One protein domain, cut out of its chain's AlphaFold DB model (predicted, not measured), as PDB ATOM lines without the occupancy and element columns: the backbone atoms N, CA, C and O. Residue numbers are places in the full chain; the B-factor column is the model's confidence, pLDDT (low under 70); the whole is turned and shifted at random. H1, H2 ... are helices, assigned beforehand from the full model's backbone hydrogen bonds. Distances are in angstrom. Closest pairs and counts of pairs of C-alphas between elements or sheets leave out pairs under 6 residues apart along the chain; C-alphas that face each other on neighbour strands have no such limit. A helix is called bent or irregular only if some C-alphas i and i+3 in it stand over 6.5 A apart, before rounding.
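Overview. This is residues 157 to 276 of the 322 residues of the protein "DUF637 domain-containing protein" of Pseudomonas fluorescens (UniProt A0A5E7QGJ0). Four helices, H1, H2, H3 and H4, stand in a curved row, each touching the next, and wrap partway round a fifth, H5, which crosses them through the middle at steep tilts. H1 and H2 make a nearly antiparallel hairpin at one end of the row, and H4 closes the other end, apart from both of them. The printed part has 120 residues with five named helices, H1 to H5 in chain order, and no named strand; its class is all helix. It is compact, with a radius of gyration of the C-alphas of 13.0 A, and rounded, spanning 39 by 28 by 26 A.

Along the chain. H1 is residues 157 to 171, 21.1 A from first to last C-alpha, and C-alpha 157 is at (131.511, 208.640, 146.898). H2 is residues 180 to 196, 24.1 A. H3 is residues 201 to 221, 30.4 A, with C-alpha 201 at (122.471, 214.532, 131.100). H3 has a kink of 36 degrees near residue 214 and is irregular: C-alphas 213 and 216 are 7.1 A apart. H4, the longest helix, is residues 227 to 249, 32.2 A. H5 is residues 255 to 273, 26.4 A, and ends with C-alpha 273 at (115.600, 195.991, 140.675). H5 is neither bent nor irregular, but only just: C-alphas 270 and 273 are 6.1 A apart.

Arrangement. H5 is the hub and touches the four other helices. It touches H4 in a hairpin, opposite ways at a steep tilt of 39 degrees, the closest C-alphas being those of Gly 242 and Val 262, 4.3 A apart. It touches H3 at 47 degrees, the same way, closest at the C-alphas of Ala 208 and Ala 265, 4.8 A. With residues 260 to 268 alone it touches H2, closest at the C-alphas of Gly 190 and Val 264, 5.6 A. It touches H1 at a steep tilt of 44 degrees, closest at the C-alphas of Gly 171 and Asn 272, 4.7 A. H1 and H2 form a hairpin at a shallow tilt of 7 degrees, closest at the C-alphas of Ala 163 and Ala 193, 5.6 A. H2 and H3 touch at a steep tilt of 47 degrees, closest at the C-alphas of Ala 187 and Ala 205, 3.9 A. H3 and H4 form a hairpin at a steep tilt of 38 degrees, closest at the C-alphas of Ala 207 and Gly 242, 4.7 A. The helix packing is mostly crossed, with 1 of 7 touching pairs at a shallow tilt. H1 is apart from H3 and H4, and H2 from H4. In H1, H2, H4 and H5 every O i to N i+4 pair is within hydrogen-bond range; in H3, 15 of 17 are.

Size, cuts and confidence. The C-alphas farthest apart are those of Gly 198 and Gly 224, 39.0 A. The printed part has no cut. The link from H1 to H2 is short, and the other three are tight. The mean pLDDT of the printed part is 71.0; 52 residues are under 70, among them 168 to 185 and 240 to 251.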
ATOM      1  N   SER A 157     132.358 209.210 145.844       54.34
ATOM      2  CA  SER A 157     131.511 208.640 146.898       54.34
ATOM      3  C   SER A 157     130.139 209.319 146.974       54.34
ATOM      4  O   SER A 157     129.140 208.622 147.144       54.34
ATOM      5  N   LEU A 158     130.073 210.648 146.838       54.28
ATOM      6  CA  LEU A 158     128.820 211.405 146.834       54.28
ATOM      7  C   LEU A 158     127.970 211.089 145.598       54.28
ATOM      8  O   LEU A 158     126.764 210.898 145.720       54.28
ATOM      9  N   VAL A 159     128.596 210.988 144.426       59.62
ATOM     10  CA  VAL A 159     127.938 210.641 143.159       59.62
ATOM     11  C   VAL A 159     127.376 209.219 143.204       59.62
ATOM     12  O   VAL A 159     126.222 209.005 142.837       59.62
ATOM     13  N   ASN A 160     128.136 208.256 143.737       60.50
ATOM     14  CA  ASN A 160     127.656 206.885 143.942       60.50
ATOM     15  C   ASN A 160     126.513 206.816 144.965       60.50
ATOM     16  O   ASN A 160     125.528 206.123 144.727       60.50
ATOM     17  N   ALA A 161     126.592 207.567 146.069       57.47
ATOM     18  CA  ALA A 161     125.504 207.635 147.044       57.47
ATOM     19  C   ALA A 161     124.236 208.271 146.451       57.47
ATOM     20  O   ALA A 161     123.132 207.786 146.694       57.47
ATOM     21  N   PHE A 162     124.391 209.326 145.647       66.06
ATOM     22  CA  PHE A 162     123.291 209.981 144.945       66.06
ATOM     23  C   PHE A 162     122.606 209.035 143.953       66.06
ATOM     24  O   PHE A 162     121.382 208.923 143.972       66.06
ATOM     25  N   ALA A 163     123.377 208.324 143.124       66.12
ATOM     26  CA  ALA A 163     122.835 207.348 142.185       66.12
ATOM     27  C   ALA A 163     122.128 206.200 142.913       66.12
ATOM     28  O   ALA A 163     120.982 205.897 142.590       66.12
ATOM     29  N   ALA A 164     122.760 205.625 143.939       63.44
ATOM     30  CA  ALA A 164     122.176 204.547 144.728       63.44
ATOM     31  C   ALA A 164     120.854 204.963 145.382       63.44
ATOM     32  O   ALA A 164     119.836 204.296 145.206       63.44
ATOM     33  N   TYR A 165     120.842 206.099 146.085       65.69
ATOM     34  CA  TYR A 165     119.634 206.614 146.725       65.69
ATOM     35  C   TYR A 165     118.544 206.943 145.702       65.69
ATOM     36  O   TYR A 165     117.383 206.584 145.888       65.69
ATOM     37  N   GLY A 166     118.911 207.612 144.611       60.69
ATOM     38  CA  GLY A 166     117.966 208.041 143.593       60.69
ATOM     39  C   GLY A 166     117.319 206.877 142.848       60.69
ATOM     40  O   GLY A 166     116.099 206.853 142.703       60.69
ATOM     41  N   PHE A 167     118.096 205.880 142.423       75.69
ATOM     42  CA  PHE A 167     117.543 204.696 141.760       75.69
ATOM     43  C   PHE A 167     116.719 203.819 142.707       75.69
ATOM     44  O   PHE A 167     115.713 203.261 142.256       75.69
ATOM     45  N   ASN A 168     117.064 203.780 144.001       64.69
ATOM     46  CA  ASN A 168     116.237 203.123 145.013       64.69
ATOM     47  C   ASN A 168     114.902 203.827 145.199       64.69
ATOM     48  O   ASN A 168     113.864 203.181 145.122       64.69
ATOM     49  N   LEU A 169     114.913 205.158 145.306       66.62
ATOM     50  CA  LEU A 169     113.693 205.954 145.412       66.62
ATOM     51  C   LEU A 169     112.767 205.757 144.203       66.62
ATOM     52  O   LEU A 169     111.549 205.734 144.361       66.62
ATOM     53  N   VAL A 170     113.323 205.616 142.993       64.06
ATOM     54  CA  VAL A 170     112.533 205.294 141.794       64.06
ATOM     55  C   VAL A 170     111.916 203.891 141.894       64.06
ATOM     56  O   VAL A 170     110.811 203.678 141.398       64.06
ATOM     57  N   GLY A 171     112.593 202.937 142.538       63.34
ATOM     58  CA  GLY A 171     112.107 201.567 142.758       63.34
ATOM     59  C   GLY A 171     110.955 201.531 143.754       63.34
ATOM     60  O   GLY A 171     109.904 200.971 143.454       63.34
ATOM     61  N   ASP A 172     111.099 202.283 144.844       63.50
ATOM     62  CA  ASP A 172     110.111 202.459 145.914       63.50
ATOM     63  C   ASP A 172     108.798 203.136 145.463       63.50
ATOM     64  O   ASP A 172     107.848 203.251 146.238       63.50
ATOM     65  N   THR A 173     108.703 203.610 144.213       60.50
ATOM     66  CA  THR A 173     107.467 204.223 143.691       60.50
ATOM     67  C   THR A 173     106.324 203.226 143.487       60.50
ATOM     68  O   THR A 173     105.178 203.654 143.349       60.50
ATOM     69  N   GLY A 174     106.616 201.919 143.430       61.81
ATOM     70  CA  GLY A 174     105.626 200.875 143.136       61.81
ATOM     71  C   GLY A 174     105.056 200.945 141.713       61.81
ATOM     72  O   GLY A 174     104.008 200.365 141.426       61.81
ATOM     73  N   LEU A 175     105.704 201.699 140.817       64.81
ATOM     74  CA  LEU A 175     105.358 201.712 139.400       64.81
ATOM     75  C   LEU A 175     105.771 200.384 138.748       64.81
ATOM     76  O   LEU A 175     106.826 199.851 139.093       64.81
ATOM     77  N   PRO A 176     104.994 199.880 137.773       62.34
ATOM     78  CA  PRO A 176     105.321 198.630 137.100       62.34
ATOM     79  C   PRO A 176     106.659 198.730 136.357       62.34
ATOM     80  O   PRO A 176     106.902 199.710 135.639       62.34
ATOM     81  N   ASP A 177     107.481 197.687 136.500       66.19
ATOM     82  CA  ASP A 177     108.729 197.487 135.758       66.19
ATOM     83  C   ASP A 177     108.521 197.662 134.250       66.19
ATOM     84  O   ASP A 177     107.513 197.227 133.682       66.19
ATOM     85  N   SER A 178     109.457 198.368 133.606       60.22
ATOM     86  CA  SER A 178     109.391 198.729 132.180       60.22
ATOM     87  C   SER A 178     108.125 199.498 131.751       60.22
ATOM     88  O   SER A 178     107.872 199.686 130.557       60.22
ATOM     89  N   GLY A 179     107.328 200.006 132.695       55.09
ATOM     90  CA  GLY A 179     106.261 200.957 132.415       55.09
ATOM     91  C   GLY A 179     106.832 202.307 131.975       55.09
ATOM     92  O   GLY A 179     107.851 202.759 132.494       55.09
ATOM     93  N   LEU A 180     106.151 203.006 131.058       59.06
ATOM     94  CA  LEU A 180     106.613 204.303 130.527       59.06
ATOM     95  C   LEU A 180     106.950 205.327 131.625       59.06
ATOM     96  O   LEU A 180     107.884 206.110 131.473       59.06
ATOM     97  N   ALA A 181     106.213 205.306 132.740       54.00
ATOM     98  CA  ALA A 181     106.476 206.171 133.886       54.00
ATOM     99  C   ALA A 181     107.784 205.803 134.614       54.00
ATOM    100  O   ALA A 181     108.574 206.697 134.916       54.00
ATOM    101  N   LYS A 182     108.051 204.509 134.843       65.56
ATOM    102  CA  LYS A 182     109.281 204.039 135.504       65.56
ATOM    103  C   LYS A 182     110.507 204.236 134.609       65.56
ATOM    104  O   LYS A 182     111.517 204.750 135.080       65.56
ATOM    105  N   ILE A 183     110.361 203.995 133.304       68.25
ATOM    106  CA  ILE A 183     111.356 204.341 132.275       68.25
ATOM    107  C   ILE A 183     111.685 205.840 132.312       68.25
ATOM    108  O   ILE A 183     112.856 206.218 132.301       68.25
ATOM    109  N   GLY A 184     110.667 206.705 132.379       56.88
ATOM    110  CA  GLY A 184     110.855 208.155 132.452       56.88
ATOM    111  C   GLY A 184     111.589 208.603 133.718       56.88
ATOM    112  O   GLY A 184     112.468 209.460 133.645       56.88
ATOM    113  N   LEU A 185     111.276 208.001 134.871       68.88
ATOM    114  CA  LEU A 185     111.965 208.285 136.133       68.88
ATOM    115  C   LEU A 185     113.407 207.774 136.142       68.88
ATOM    116  O   LEU A 185     114.290 208.488 136.612       68.88
ATOM    117  N   HIS A 186     113.668 206.592 135.582       79.19
ATOM    118  CA  HIS A 186     115.031 206.099 135.371       79.19
ATOM    119  C   HIS A 186     115.813 207.025 134.452       79.19
ATOM    120  O   HIS A 186     116.935 207.386 134.784       79.19
ATOM    121  N   ALA A 187     115.221 207.482 133.347       74.06
ATOM    122  CA  ALA A 187     115.863 208.441 132.456       74.06
ATOM    123  C   ALA A 187     116.165 209.772 133.164       74.06
ATOM    124  O   ALA A 187     117.270 210.300 133.060       74.06
ATOM    125  N   LEU A 188     115.223 210.306 133.944       70.44
ATOM    126  CA  LEU A 188     115.468 211.516 134.727       70.44
ATOM    127  C   LEU A 188     116.614 211.309 135.727       70.44
ATOM    128  O   LEU A 188     117.552 212.105 135.764       70.44
ATOM    129  N   MET A 189     116.555 210.233 136.510       78.62
ATOM    130  CA  MET A 189     117.540 209.939 137.547       78.62
ATOM    131  C   MET A 189     118.923 209.650 136.960       78.62
ATOM    132  O   MET A 189     119.922 210.178 137.444       78.62
ATOM    133  N   GLY A 190     118.986 208.880 135.876       77.94
ATOM    134  CA  GLY A 190     120.217 208.585 135.157       77.94
ATOM    135  C   GLY A 190     120.858 209.833 134.570       77.94
ATOM    136  O   GLY A 190     122.069 210.004 134.680       77.94
ATOM    137  N   GLY A 191     120.065 210.750 134.014       72.19
ATOM    138  CA  GLY A 191     120.591 212.019 133.525       72.19
ATOM    139  C   GLY A 191     121.136 212.907 134.647       72.19
ATOM    140  O   GLY A 191     122.206 213.497 134.492       72.19
ATOM    141  N   LEU A 192     120.458 212.964 135.799       69.62
ATOM    142  CA  LEU A 192     120.965 213.675 136.978       69.62
ATOM    143  C   LEU A 192     122.252 213.033 137.518       69.62
ATOM    144  O   LEU A 192     123.180 213.749 137.886       69.62
ATOM    145  N   ALA A 193     122.323 211.700 137.544       70.06
ATOM    146  CA  ALA A 193     123.501 210.958 137.985       70.06
ATOM    147  C   ALA A 193     124.702 211.195 137.054       70.06
ATOM    148  O   ALA A 193     125.808 211.418 137.536       70.06
ATOM    149  N   SER A 194     124.474 211.231 135.739       77.25
ATOM    150  CA  SER A 194     125.493 211.557 134.732       77.25
ATOM    151  C   SER A 194     126.005 212.994 134.877       77.25
ATOM    152  O   SER A 194     127.213 213.200 134.939       77.25
ATOM    153  N   LEU A 195     125.112 213.977 135.076       73.00
ATOM    154  CA  LEU A 195     125.516 215.356 135.398       73.00
ATOM    155  C   LEU A 195     126.356 215.434 136.677       73.00
ATOM    156  O   LEU A 195     127.333 216.177 136.729       73.00
ATOM    157  N   ALA A 196     125.984 214.681 137.717       65.69
ATOM    158  CA  ALA A 196     126.730 214.644 138.971       65.69
ATOM    159  C   ALA A 196     128.124 214.010 138.798       65.69
ATOM    160  O   ALA A 196     129.076 214.445 139.449       65.69
ATOM    161  N   ALA A 197     128.248 213.030 137.898       71.75
ATOM    162  CA  ALA A 197     129.514 212.414 137.504       71.75
ATOM    163  C   ALA A 197     130.392 213.316 136.611       71.75
ATOM    164  O   ALA A 197     131.541 212.972 136.357       71.75
ATOM    165  N   GLY A 198     129.890 214.483 136.187       71.94
ATOM    166  CA  GLY A 198     130.609 215.428 135.327       71.94
ATOM    167  C   GLY A 198     130.335 215.262 133.830       71.94
ATOM    168  O   GLY A 198     130.895 216.012 133.034       71.94
ATOM    169  N   GLU A 199     129.445 214.345 133.454       80.19
ATOM    170  CA  GLU A 199     129.061 214.051 132.072       80.19
ATOM    171  C   GLU A 199     127.751 214.735 131.667       80.19
ATOM    172  O   GLU A 199     127.085 215.403 132.458       80.19
ATOM    173  N   ASP A 200     127.332 214.573 130.412       72.06
ATOM    174  CA  ASP A 200     126.070 215.149 129.961       72.06
ATOM    175  C   ASP A 200     124.837 214.365 130.439       72.06
ATOM    176  O   ASP A 200     124.826 213.139 130.571       72.06
ATOM    177  N   PHE A 201     123.748 215.099 130.670       77.50
ATOM    178  CA  PHE A 201     122.471 214.532 131.100       77.50
ATOM    179  C   PHE A 201     121.922 213.493 130.112       77.50
ATOM    180  O   PHE A 201     121.291 212.516 130.510       77.50
ATOM    181  N   LYS A 202     122.111 213.715 128.808       76.69
ATOM    182  CA  LYS A 202     121.469 212.923 127.754       76.69
ATOM    183  C   LYS A 202     122.003 211.490 127.762       76.69
ATOM    184  O   LYS A 202     121.210 210.565 127.610       76.69
ATOM    185  N   THR A 203     123.306 211.307 127.970       76.88
ATOM    186  CA  THR A 203     123.946 209.991 128.066       76.88
ATOM    187  C   THR A 203     123.402 209.177 129.229       76.88
ATOM    188  O   THR A 203     122.900 208.074 129.010       76.88
ATOM    189  N   GLY A 204     123.383 209.738 130.438       76.00
ATOM    190  CA  GLY A 204     122.791 209.054 131.588       76.00
ATOM    191  C   GLY A 204     121.302 208.768 131.423       76.00
ATOM    192  O   GLY A 204     120.833 207.685 131.771       76.00
ATOM    193  N   ALA A 205     120.552 209.714 130.856       75.31
ATOM    194  CA  ALA A 205     119.116 209.557 130.684       75.31
ATOM    195  C   ALA A 205     118.756 208.452 129.692       75.31
ATOM    196  O   ALA A 205     117.879 207.632 129.967       75.31
ATOM    197  N   LEU A 206     119.452 208.392 128.555       65.25
ATOM    198  CA  LEU A 206     119.247 207.327 127.579       65.25
ATOM    199  C   LEU A 206     119.719 205.979 128.121       65.25
ATOM    200  O   LEU A 206     118.991 205.001 127.977       65.25
ATOM    201  N   ALA A 207     120.882 205.924 128.776       77.50
ATOM    202  CA  ALA A 207     121.408 204.688 129.345       77.50
ATOM    203  C   ALA A 207     120.460 204.091 130.397       77.50
ATOM    204  O   ALA A 207     120.102 202.920 130.289       77.50
ATOM    205  N   ALA A 208     119.990 204.887 131.365       78.19
ATOM    206  CA  ALA A 208     119.053 204.413 132.385       78.19
ATOM    207  C   ALA A 208     117.670 204.086 131.812       78.19
ATOM    208  O   ALA A 208     117.125 203.026 132.103       78.19
ATOM    209  N   GLY A 209     117.104 204.967 130.979       68.94
ATOM    210  CA  GLY A 209     115.768 204.768 130.419       68.94
ATOM    211  C   GLY A 209     115.685 203.540 129.510       68.94
ATOM    212  O   GLY A 209     114.757 202.742 129.632       68.94
ATOM    213  N   ILE A 210     116.670 203.349 128.625       69.44
ATOM    214  CA  ILE A 210     116.731 202.161 127.765       69.44
ATOM    215  C   ILE A 210     116.999 200.918 128.613       69.44
ATOM    216  O   ILE A 210     116.323 199.913 128.421       69.44
ATOM    217  N   ASN A 211     117.909 200.973 129.588       81.88
ATOM    218  CA  ASN A 211     118.134 199.839 130.479       81.88
ATOM    219  C   ASN A 211     116.852 199.410 131.212       81.88
ATOM    220  O   ASN A 211     116.510 198.235 131.158       81.88
ATOM    221  N   GLU A 212     116.099 200.338 131.806       82.00
ATOM    222  CA  GLU A 212     114.825 200.044 132.483       82.00
ATOM    223  C   GLU A 212     113.775 199.440 131.536       82.00
ATOM    224  O   GLU A 212     112.997 198.567 131.918       82.00
ATOM    225  N   ALA A 213     113.768 199.854 130.267       68.75
ATOM    226  CA  ALA A 213     112.869 199.295 129.262       68.75
ATOM    227  C   ALA A 213     113.225 197.849 128.859       68.75
ATOM    228  O   ALA A 213     112.362 197.125 128.364       68.75
ATOM    229  N   LEU A 214     114.485 197.432 129.028       69.25
ATOM    230  CA  LEU A 214     114.966 196.108 128.625       69.25
ATOM    231  C   LEU A 214     115.136 195.143 129.806       69.25
ATOM    232  O   LEU A 214     114.901 193.947 129.633       69.25
ATOM    233  N   VAL A 215     115.549 195.631 130.980       76.94
ATOM    234  CA  VAL A 215     116.054 194.815 132.099       76.94
ATOM    235  C   VAL A 215     115.024 193.817 132.635       76.94
ATOM    236  O   VAL A 215     115.393 192.692 132.977       76.94
ATOM    237  N   ASP A 216     113.734 194.157 132.618       75.06
ATOM    238  CA  ASP A 216     112.643 193.242 132.980       75.06
ATOM    239  C   ASP A 216     112.528 192.055 132.004       75.06
ATOM    240  O   ASP A 216     112.414 190.895 132.405       75.06
ATOM    241  N   SER A 217     112.654 192.310 130.699       67.88
ATOM    242  CA  SER A 217     112.677 191.246 129.686       67.88
ATOM    243  C   SER A 217     113.886 190.326 129.876       67.88
ATOM    244  O   SER A 217     113.772 189.101 129.791       67.88
ATOM    245  N   MET A 218     115.050 190.892 130.207       76.06
ATOM    246  CA  MET A 218     116.252 190.106 130.507       76.06
ATOM    247  C   MET A 218     116.030 189.205 131.723       76.06
ATOM    248  O   MET A 218     116.352 188.022 131.692       76.06
ATOM    249  N   ALA A 219     115.408 189.739 132.766       71.69
ATOM    250  CA  ALA A 219     115.122 189.007 133.986       71.69
ATOM    251  C   ALA A 219     114.186 187.825 133.789       71.69
ATOM    252  O   ALA A 219     114.449 186.741 134.307       71.69
ATOM    253  N   LYS A 220     113.130 188.014 132.995       76.50
ATOM    254  CA  LYS A 220     112.205 186.942 132.618       76.50
ATOM    255  C   LYS A 220     112.930 185.809 131.894       76.50
ATOM    256  O   LYS A 220     112.680 184.643 132.185       76.50
ATOM    257  N   ASN A 221     113.893 186.139 131.031       68.56
ATOM    258  CA  ASN A 221     114.729 185.147 130.346       68.56
ATOM    259  C   ASN A 221     115.702 184.405 131.283       68.56
ATOM    260  O   ASN A 221     116.174 183.323 130.940       68.56
ATOM    261  N   TYR A 222     115.985 184.952 132.466       72.25
ATOM    262  CA  TYR A 222     116.882 184.368 133.468       72.25
ATOM    263  C   TYR A 222     116.148 183.788 134.684       72.25
ATOM    264  O   TYR A 222     116.791 183.357 135.638       72.25
ATOM    265  N   ALA A 223     114.813 183.732 134.663       75.19
ATOM    266  CA  ALA A 223     114.000 183.306 135.805       75.19
ATOM    267  C   ALA A 223     114.271 181.860 136.270       75.19
ATOM    268  O   ALA A 223     113.984 181.518 137.414       75.19
ATOM    269  N   GLY A 224     114.828 181.011 135.398       75.94
ATOM    270  CA  GLY A 224     115.212 179.633 135.723       75.94
ATOM    271  C   GLY A 224     116.598 179.474 136.362       75.94
ATOM    272  O   GLY A 224     116.974 178.350 136.687       75.94
ATOM    273  N   LEU A 225     117.367 180.557 136.511       72.50
ATOM    274  CA  LEU A 225     118.717 180.526 137.078       72.50
ATOM    275  C   LEU A 225     118.706 180.771 138.596       72.50
ATOM    276  O   LEU A 225     117.792 181.420 139.113       72.50
ATOM    277  N   PRO A 226     119.738 180.306 139.324       79.81
ATOM    278  CA  PRO A 226     119.975 180.732 140.697       79.81
ATOM    279  C   PRO A 226     120.040 182.262 140.796       79.81
ATOM    280  O   PRO A 226     120.607 182.920 139.924       79.81
ATOM    281  N   GLN A 227     119.496 182.821 141.880       74.50
ATOM    282  CA  GLN A 227     119.384 184.270 142.090       74.50
ATOM    283  C   GLN A 227     120.714 185.009 141.887       74.50
ATOM    284  O   GLN A 227     120.764 185.979 141.144       74.50
ATOM    285  N   GLU A 228     121.804 184.515 142.470       72.38
ATOM    286  CA  GLU A 228     123.126 185.140 142.339       72.38
ATOM    287  C   GLU A 228     123.628 185.173 140.884       72.38
ATOM    288  O   GLU A 228     124.195 186.168 140.428       72.38
ATOM    289  N   GLU A 229     123.381 184.103 140.124       74.88
ATOM    290  CA  GLU A 229     123.777 184.009 138.718       74.88
ATOM    291  C   GLU A 229     122.936 184.943 137.841       74.88
ATOM    292  O   GLU A 229     123.471 185.688 137.018       74.88
ATOM    293  N   ARG A 230     121.623 184.962 138.073       75.88
ATOM    294  CA  ARG A 230     120.689 185.878 137.420       75.88
ATOM    295  C   ARG A 230     121.052 187.339 137.691       75.88
ATOM    296  O   ARG A 230     121.129 188.125 136.750       75.88
ATOM    297  N   ASP A 231     121.282 187.709 138.946       78.69
ATOM    298  CA  ASP A 231     121.559 189.089 139.352       78.69
ATOM    299  C   ASP A 231     122.871 189.589 138.728       78.69
ATOM    300  O   ASP A 231     122.928 190.689 138.171       78.69
ATOM    301  N   ARG A 232     123.903 188.735 138.701       73.88
ATOM    302  CA  ARG A 232     125.165 189.016 138.008       73.88
ATOM    303  C   ARG A 232     124.968 189.233 136.506       73.88
ATOM    304  O   ARG A 232     125.542 190.172 135.953       73.88
ATOM    305  N   LEU A 233     124.175 188.389 135.841       71.19
ATOM    306  CA  LEU A 233     123.887 188.530 134.410       71.19
ATOM    307  C   LEU A 233     123.118 189.815 134.113       71.19
ATOM    308  O   LEU A 233     123.416 190.489 133.130       71.19
ATOM    309  N   LEU A 234     122.161 190.187 134.959       75.00
ATOM    310  CA  LEU A 234     121.414 191.431 134.801       75.00
ATOM    311  C   LEU A 234     122.328 192.647 134.894       75.00
ATOM    312  O   LEU A 234     122.294 193.485 134.002       75.00
ATOM    313  N   ILE A 235     123.204 192.701 135.897       79.94
ATOM    314  CA  ILE A 235     124.183 193.785 136.032       79.94
ATOM    315  C   ILE A 235     125.098 193.855 134.805       79.94
ATOM    316  O   ILE A 235     125.246 194.923 134.213       79.94
ATOM    317  N   MET A 236     125.687 192.729 134.391       75.81
ATOM    318  CA  MET A 236     126.599 192.688 133.240       75.81
ATOM    319  C   MET A 236     125.911 193.117 131.944       75.81
ATOM    320  O   MET A 236     126.482 193.844 131.136       75.81
ATOM    321  N   ASN A 237     124.669 192.698 131.739       73.31
ATOM    322  CA  ASN A 237     123.918 193.096 130.564       73.31
ATOM    323  C   ASN A 237     123.515 194.567 130.596       73.31
ATOM    324  O   ASN A 237     123.592 195.233 129.569       73.31
ATOM    325  N   SER A 238     123.145 195.094 131.759       76.88
ATOM    326  CA  SER A 238     122.868 196.518 131.929       76.88
ATOM    327  C   SER A 238     124.094 197.372 131.631       76.88
ATOM    328  O   SER A 238     123.984 198.384 130.942       76.88
ATOM    329  N   GLN A 239     125.278 196.923 132.050       81.62
ATOM    330  CA  GLN A 239     126.547 197.539 131.665       81.62
ATOM    331  C   GLN A 239     126.725 197.544 130.136       81.62
ATOM    332  O   GLN A 239     127.041 198.583 129.560       81.62
ATOM    333  N   LEU A 240     126.469 196.418 129.457       64.69
ATOM    334  CA  LEU A 240     126.555 196.325 127.991       64.69
ATOM    335  C   LEU A 240     125.527 197.212 127.275       64.69
ATOM    336  O   LEU A 240     125.863 197.837 126.272       64.69
ATOM    337  N   VAL A 241     124.297 197.295 127.789       66.94
ATOM    338  CA  VAL A 241     123.257 198.191 127.267       66.94
ATOM    339  C   VAL A 241     123.700 199.643 127.414       66.94
ATOM    340  O   VAL A 241     123.670 200.376 126.431       66.94
ATOM    341  N   GLY A 242     124.172 200.051 128.595       64.94
ATOM    342  CA  GLY A 242     124.683 201.401 128.838       64.94
ATOM    343  C   GLY A 242     125.851 201.768 127.918       64.94
ATOM    344  O   GLY A 242     125.855 202.851 127.327       64.94
ATOM    345  N   LEU A 243     126.794 200.841 127.724       67.25
ATOM    346  CA  LEU A 243     127.914 201.001 126.794       67.25
ATOM    347  C   LEU A 243     127.434 201.180 125.348       67.25
ATOM    348  O   LEU A 243     127.832 202.129 124.675       67.25
ATOM    349  N   LEU A 244     126.571 200.274 124.876       55.88
ATOM    350  CA  LEU A 244     126.059 200.269 123.506       55.88
ATOM    351  C   LEU A 244     125.235 201.522 123.213       55.88
ATOM    352  O   LEU A 244     125.432 202.157 122.179       55.88
ATOM    353  N   VAL A 245     124.325 201.885 124.117       65.50
ATOM    354  CA  VAL A 245     123.489 203.083 123.993       65.50
ATOM    355  C   VAL A 245     124.363 204.320 123.876       65.50
ATOM    356  O   VAL A 245     124.134 205.131 122.984       65.50
ATOM    357  N   THR A 246     125.390 204.435 124.716       62.47
ATOM    358  CA  THR A 246     126.288 205.594 124.705       62.47
ATOM    359  C   THR A 246     127.114 205.652 123.421       62.47
ATOM    360  O   THR A 246     127.158 206.698 122.781       62.47
ATOM    361  N   ALA A 247     127.684 204.525 122.986       58.62
ATOM    362  CA  ALA A 247     128.471 204.449 121.754       58.62
ATOM    363  C   ALA A 247     127.643 204.746 120.489       58.62
ATOM    364  O   ALA A 247     128.140 205.352 119.541       58.62
ATOM    365  N   VAL A 248     126.373 204.327 120.454       56.38
ATOM    366  CA  VAL A 248     125.461 204.611 119.333       56.38
ATOM    367  C   VAL A 248     124.970 206.059 119.368       56.38
ATOM    368  O   VAL A 248     124.840 206.694 118.323       56.38
ATOM    369  N   GLN A 249     124.674 206.581 120.559       67.12
ATOM    370  CA  GLN A 249     124.220 207.955 120.759       67.12
ATOM    371  C   GLN A 249     125.307 208.971 120.391       67.12
ATOM    372  O   GLN A 249     124.983 210.026 119.838       67.12
ATOM    373  N   ASP A 250     126.557 208.678 120.738       62.09
ATOM    374  CA  ASP A 250     127.706 209.542 120.508       62.09
ATOM    375  C   ASP A 250     128.890 208.726 119.958       62.09
ATOM    376  O   ASP A 250     129.650 208.128 120.723       62.09
ATOM    377  N   PRO A 251     129.078 208.717 118.624       68.62
ATOM    378  CA  PRO A 251     130.179 208.008 117.973       68.62
ATOM    379  C   PRO A 251     131.577 208.482 118.388       68.62
ATOM    380  O   PRO A 251     132.555 207.802 118.083       68.62
ATOM    381  N   ASN A 252     131.680 209.648 119.036       76.12
ATOM    382  CA  ASN A 252     132.933 210.220 119.521       76.12
ATOM    383  C   ASN A 252     133.033 210.183 121.055       76.12
ATOM    384  O   ASN A 252     133.884 210.880 121.607       76.12
ATOM    385  N   ALA A 253     132.171 209.420 121.739       71.31
ATOM    386  CA  ALA A 253     132.233 209.268 123.187       71.31
ATOM    387  C   ALA A 253     133.619 208.775 123.624       71.31
ATOM    388  O   ALA A 253     134.129 207.772 123.112       71.31
ATOM    389  N   ASP A 254     134.215 209.483 124.578       78.25
ATOM    390  CA  ASP A 254     135.445 209.064 125.233       78.25
ATOM    391  C   ASP A 254     135.179 207.955 126.266       78.25
ATOM    392  O   ASP A 254     134.053 207.480 126.465       78.25
ATOM    393  N   ALA A 255     136.254 207.467 126.886       82.88
ATOM    394  CA  ALA A 255     136.175 206.354 127.818       82.88
ATOM    395  C   ALA A 255     135.353 206.711 129.064       82.88
ATOM    396  O   ALA A 255     134.607 205.860 129.549       82.88
ATOM    397  N   GLU A 256     135.466 207.943 129.559       81.38
ATOM    398  CA  GLU A 256     134.739 208.465 130.715       81.38
ATOM    399  C   GLU A 256     133.227 208.502 130.463       81.38
ATOM    400  O   GLU A 256     132.441 207.991 131.270       81.38
ATOM    401  N   LYS A 257     132.804 208.992 129.297       71.81
ATOM    402  CA  LYS A 257     131.395 209.037 128.910       71.81
ATOM    403  C   LYS A 257     130.799 207.649 128.700       71.81
ATOM    404  O   LYS A 257     129.703 207.359 129.191       71.81
ATOM    405  N   LEU A 258     131.532 206.755 128.029       71.06
ATOM    406  CA  LEU A 258     131.146 205.348 127.869       71.06
ATOM    407  C   LEU A 258     131.012 204.645 129.229       71.06
ATOM    408  O   LEU A 258     130.031 203.937 129.464       71.06
ATOM    409  N   GLN A 259     131.964 204.870 130.140       83.31
ATOM    410  CA  GLN A 259     131.918 204.340 131.504       83.31
ATOM    411  C   GLN A 259     130.755 204.916 132.307       83.31
ATOM    412  O   GLN A 259     130.136 204.182 133.073       83.31
ATOM    413  N   THR A 260     130.402 206.182 132.107       81.12
ATOM    414  CA  THR A 260     129.249 206.785 132.780       81.12
ATOM    415  C   THR A 260     127.940 206.159 132.311       81.12
ATOM    416  O   THR A 260     127.098 205.827 133.143       81.12
ATOM    417  N   GLY A 261     127.779 205.887 131.013       69.81
ATOM    418  CA  GLY A 261     126.626 205.139 130.503       69.81
ATOM    419  C   GLY A 261     126.518 203.729 131.093       69.81
ATOM    420  O   GLY A 261     125.448 203.320 131.548       69.81
ATOM    421  N   VAL A 262     127.641 203.005 131.148       82.94
ATOM    422  CA  VAL A 262     127.766 201.695 131.815       82.94
ATOM    423  C   VAL A 262     127.357 201.782 133.290       82.94
ATOM    424  O   VAL A 262     126.535 200.993 133.759       82.94
ATOM    425  N   TRP A 263     127.924 202.748 134.013       89.75
ATOM    426  CA  TRP A 263     127.729 202.944 135.445       89.75
ATOM    427  C   TRP A 263     126.285 203.323 135.771       89.75
ATOM    428  O   TRP A 263     125.688 202.716 136.659       89.75
ATOM    429  N   VAL A 264     125.680 204.260 135.037       83.62
ATOM    430  CA  VAL A 264     124.283 204.665 135.239       83.62
ATOM    431  C   VAL A 264     123.331 203.482 135.029       83.62
ATOM    432  O   VAL A 264     122.477 203.229 135.879       83.62
ATOM    433  N   ALA A 265     123.496 202.720 133.942       78.69
ATOM    434  CA  ALA A 265     122.655 201.555 133.665       78.69
ATOM    435  C   ALA A 265     122.821 200.456 134.731       78.69
ATOM    436  O   ALA A 265     121.834 199.891 135.205       78.69
ATOM    437  N   GLN A 266     124.057 200.196 135.172       84.38
ATOM    438  CA  GLN A 266     124.333 199.292 136.289       84.38
ATOM    439  C   GLN A 266     123.632 199.741 137.576       84.38
ATOM    440  O   GLN A 266     123.019 198.911 138.246       84.38
ATOM    441  N   ASN A 267     123.739 201.021 137.945       81.00
ATOM    442  CA  ASN A 267     123.142 201.549 139.172       81.00
ATOM    443  C   ASN A 267     121.615 201.459 139.132       81.00
ATOM    444  O   ASN A 267     121.013 201.085 140.139       81.00
ATOM    445  N   GLY A 268     121.009 201.710 137.967       77.69
ATOM    446  CA  GLY A 268     119.583 201.488 137.739       77.69
ATOM    447  C   GLY A 268     119.172 200.058 138.075       77.69
ATOM    448  O   GLY A 268     118.254 199.852 138.852       77.69
ATOM    449  N   THR A 269     119.895 199.051 137.594       81.38
ATOM    450  CA  THR A 269     119.576 197.648 137.908       81.38
ATOM    451  C   THR A 269     119.878 197.283 139.363       81.38
ATOM    452  O   THR A 269     119.044 196.675 140.033       81.38
ATOM    453  N   GLN A 270     121.052 197.665 139.869       83.00
ATOM    454  CA  GLN A 270     121.547 197.289 141.196       83.00
ATOM    455  C   GLN A 270     120.711 197.877 142.334       83.00
ATOM    456  O   GLN A 270     120.445 197.185 143.315       83.00
ATOM    457  N   TYR A 271     120.336 199.151 142.215       74.25
ATOM    458  CA  TYR A 271     119.669 199.901 143.275       74.25
ATOM    459  C   TYR A 271     118.189 200.141 143.010       74.25
ATOM    460  O   TYR A 271     117.534 200.715 143.863       74.25
ATOM    461  N   ASN A 272     117.643 199.712 141.870       78.25
ATOM    462  CA  ASN A 272     116.196 199.632 141.674       78.25
ATOM    463  C   ASN A 272     115.722 198.182 141.747       78.25
ATOM    464  O   ASN A 272     114.969 197.817 142.633       78.25
ATOM    465  N   ARG A 273     116.185 197.323 140.842       73.00
ATOM    466  CA  ARG A 273     115.600 195.991 140.675       73.00
ATOM    467  C   ARG A 273     116.087 194.999 141.727       73.00
ATOM    468  O   ARG A 273     115.301 194.253 142.294       73.00
ATOM    469  N   LEU A 274     117.394 194.994 141.994       74.75
ATOM    470  CA  LEU A 274     117.999 194.031 142.923       74.75
ATOM    471  C   LEU A 274     117.804 194.402 144.399       74.75
ATOM    472  O   LEU A 274     117.893 193.527 145.258       74.75
ATOM    473  N   SER A 275     117.536 195.674 144.710       60.88
ATOM    474  CA  SER A 275     117.262 196.140 146.076       60.88
ATOM    475  C   SER A 275     115.807 195.953 146.518       60.88
ATOM    476  O   SER A 275     115.534 196.085 147.708       60.88
ATOM    477  N   HIS A 276     114.900 195.572 145.607       64.38
ATOM    478  CA  HIS A 276     113.485 195.310 145.901       64.38
ATOM    479  C   HIS A 276     113.097 193.857 145.545       64.38
ATOM    480  O   HIS A 276     112.242 193.621 144.692       64.38
TER     481      HIS A 276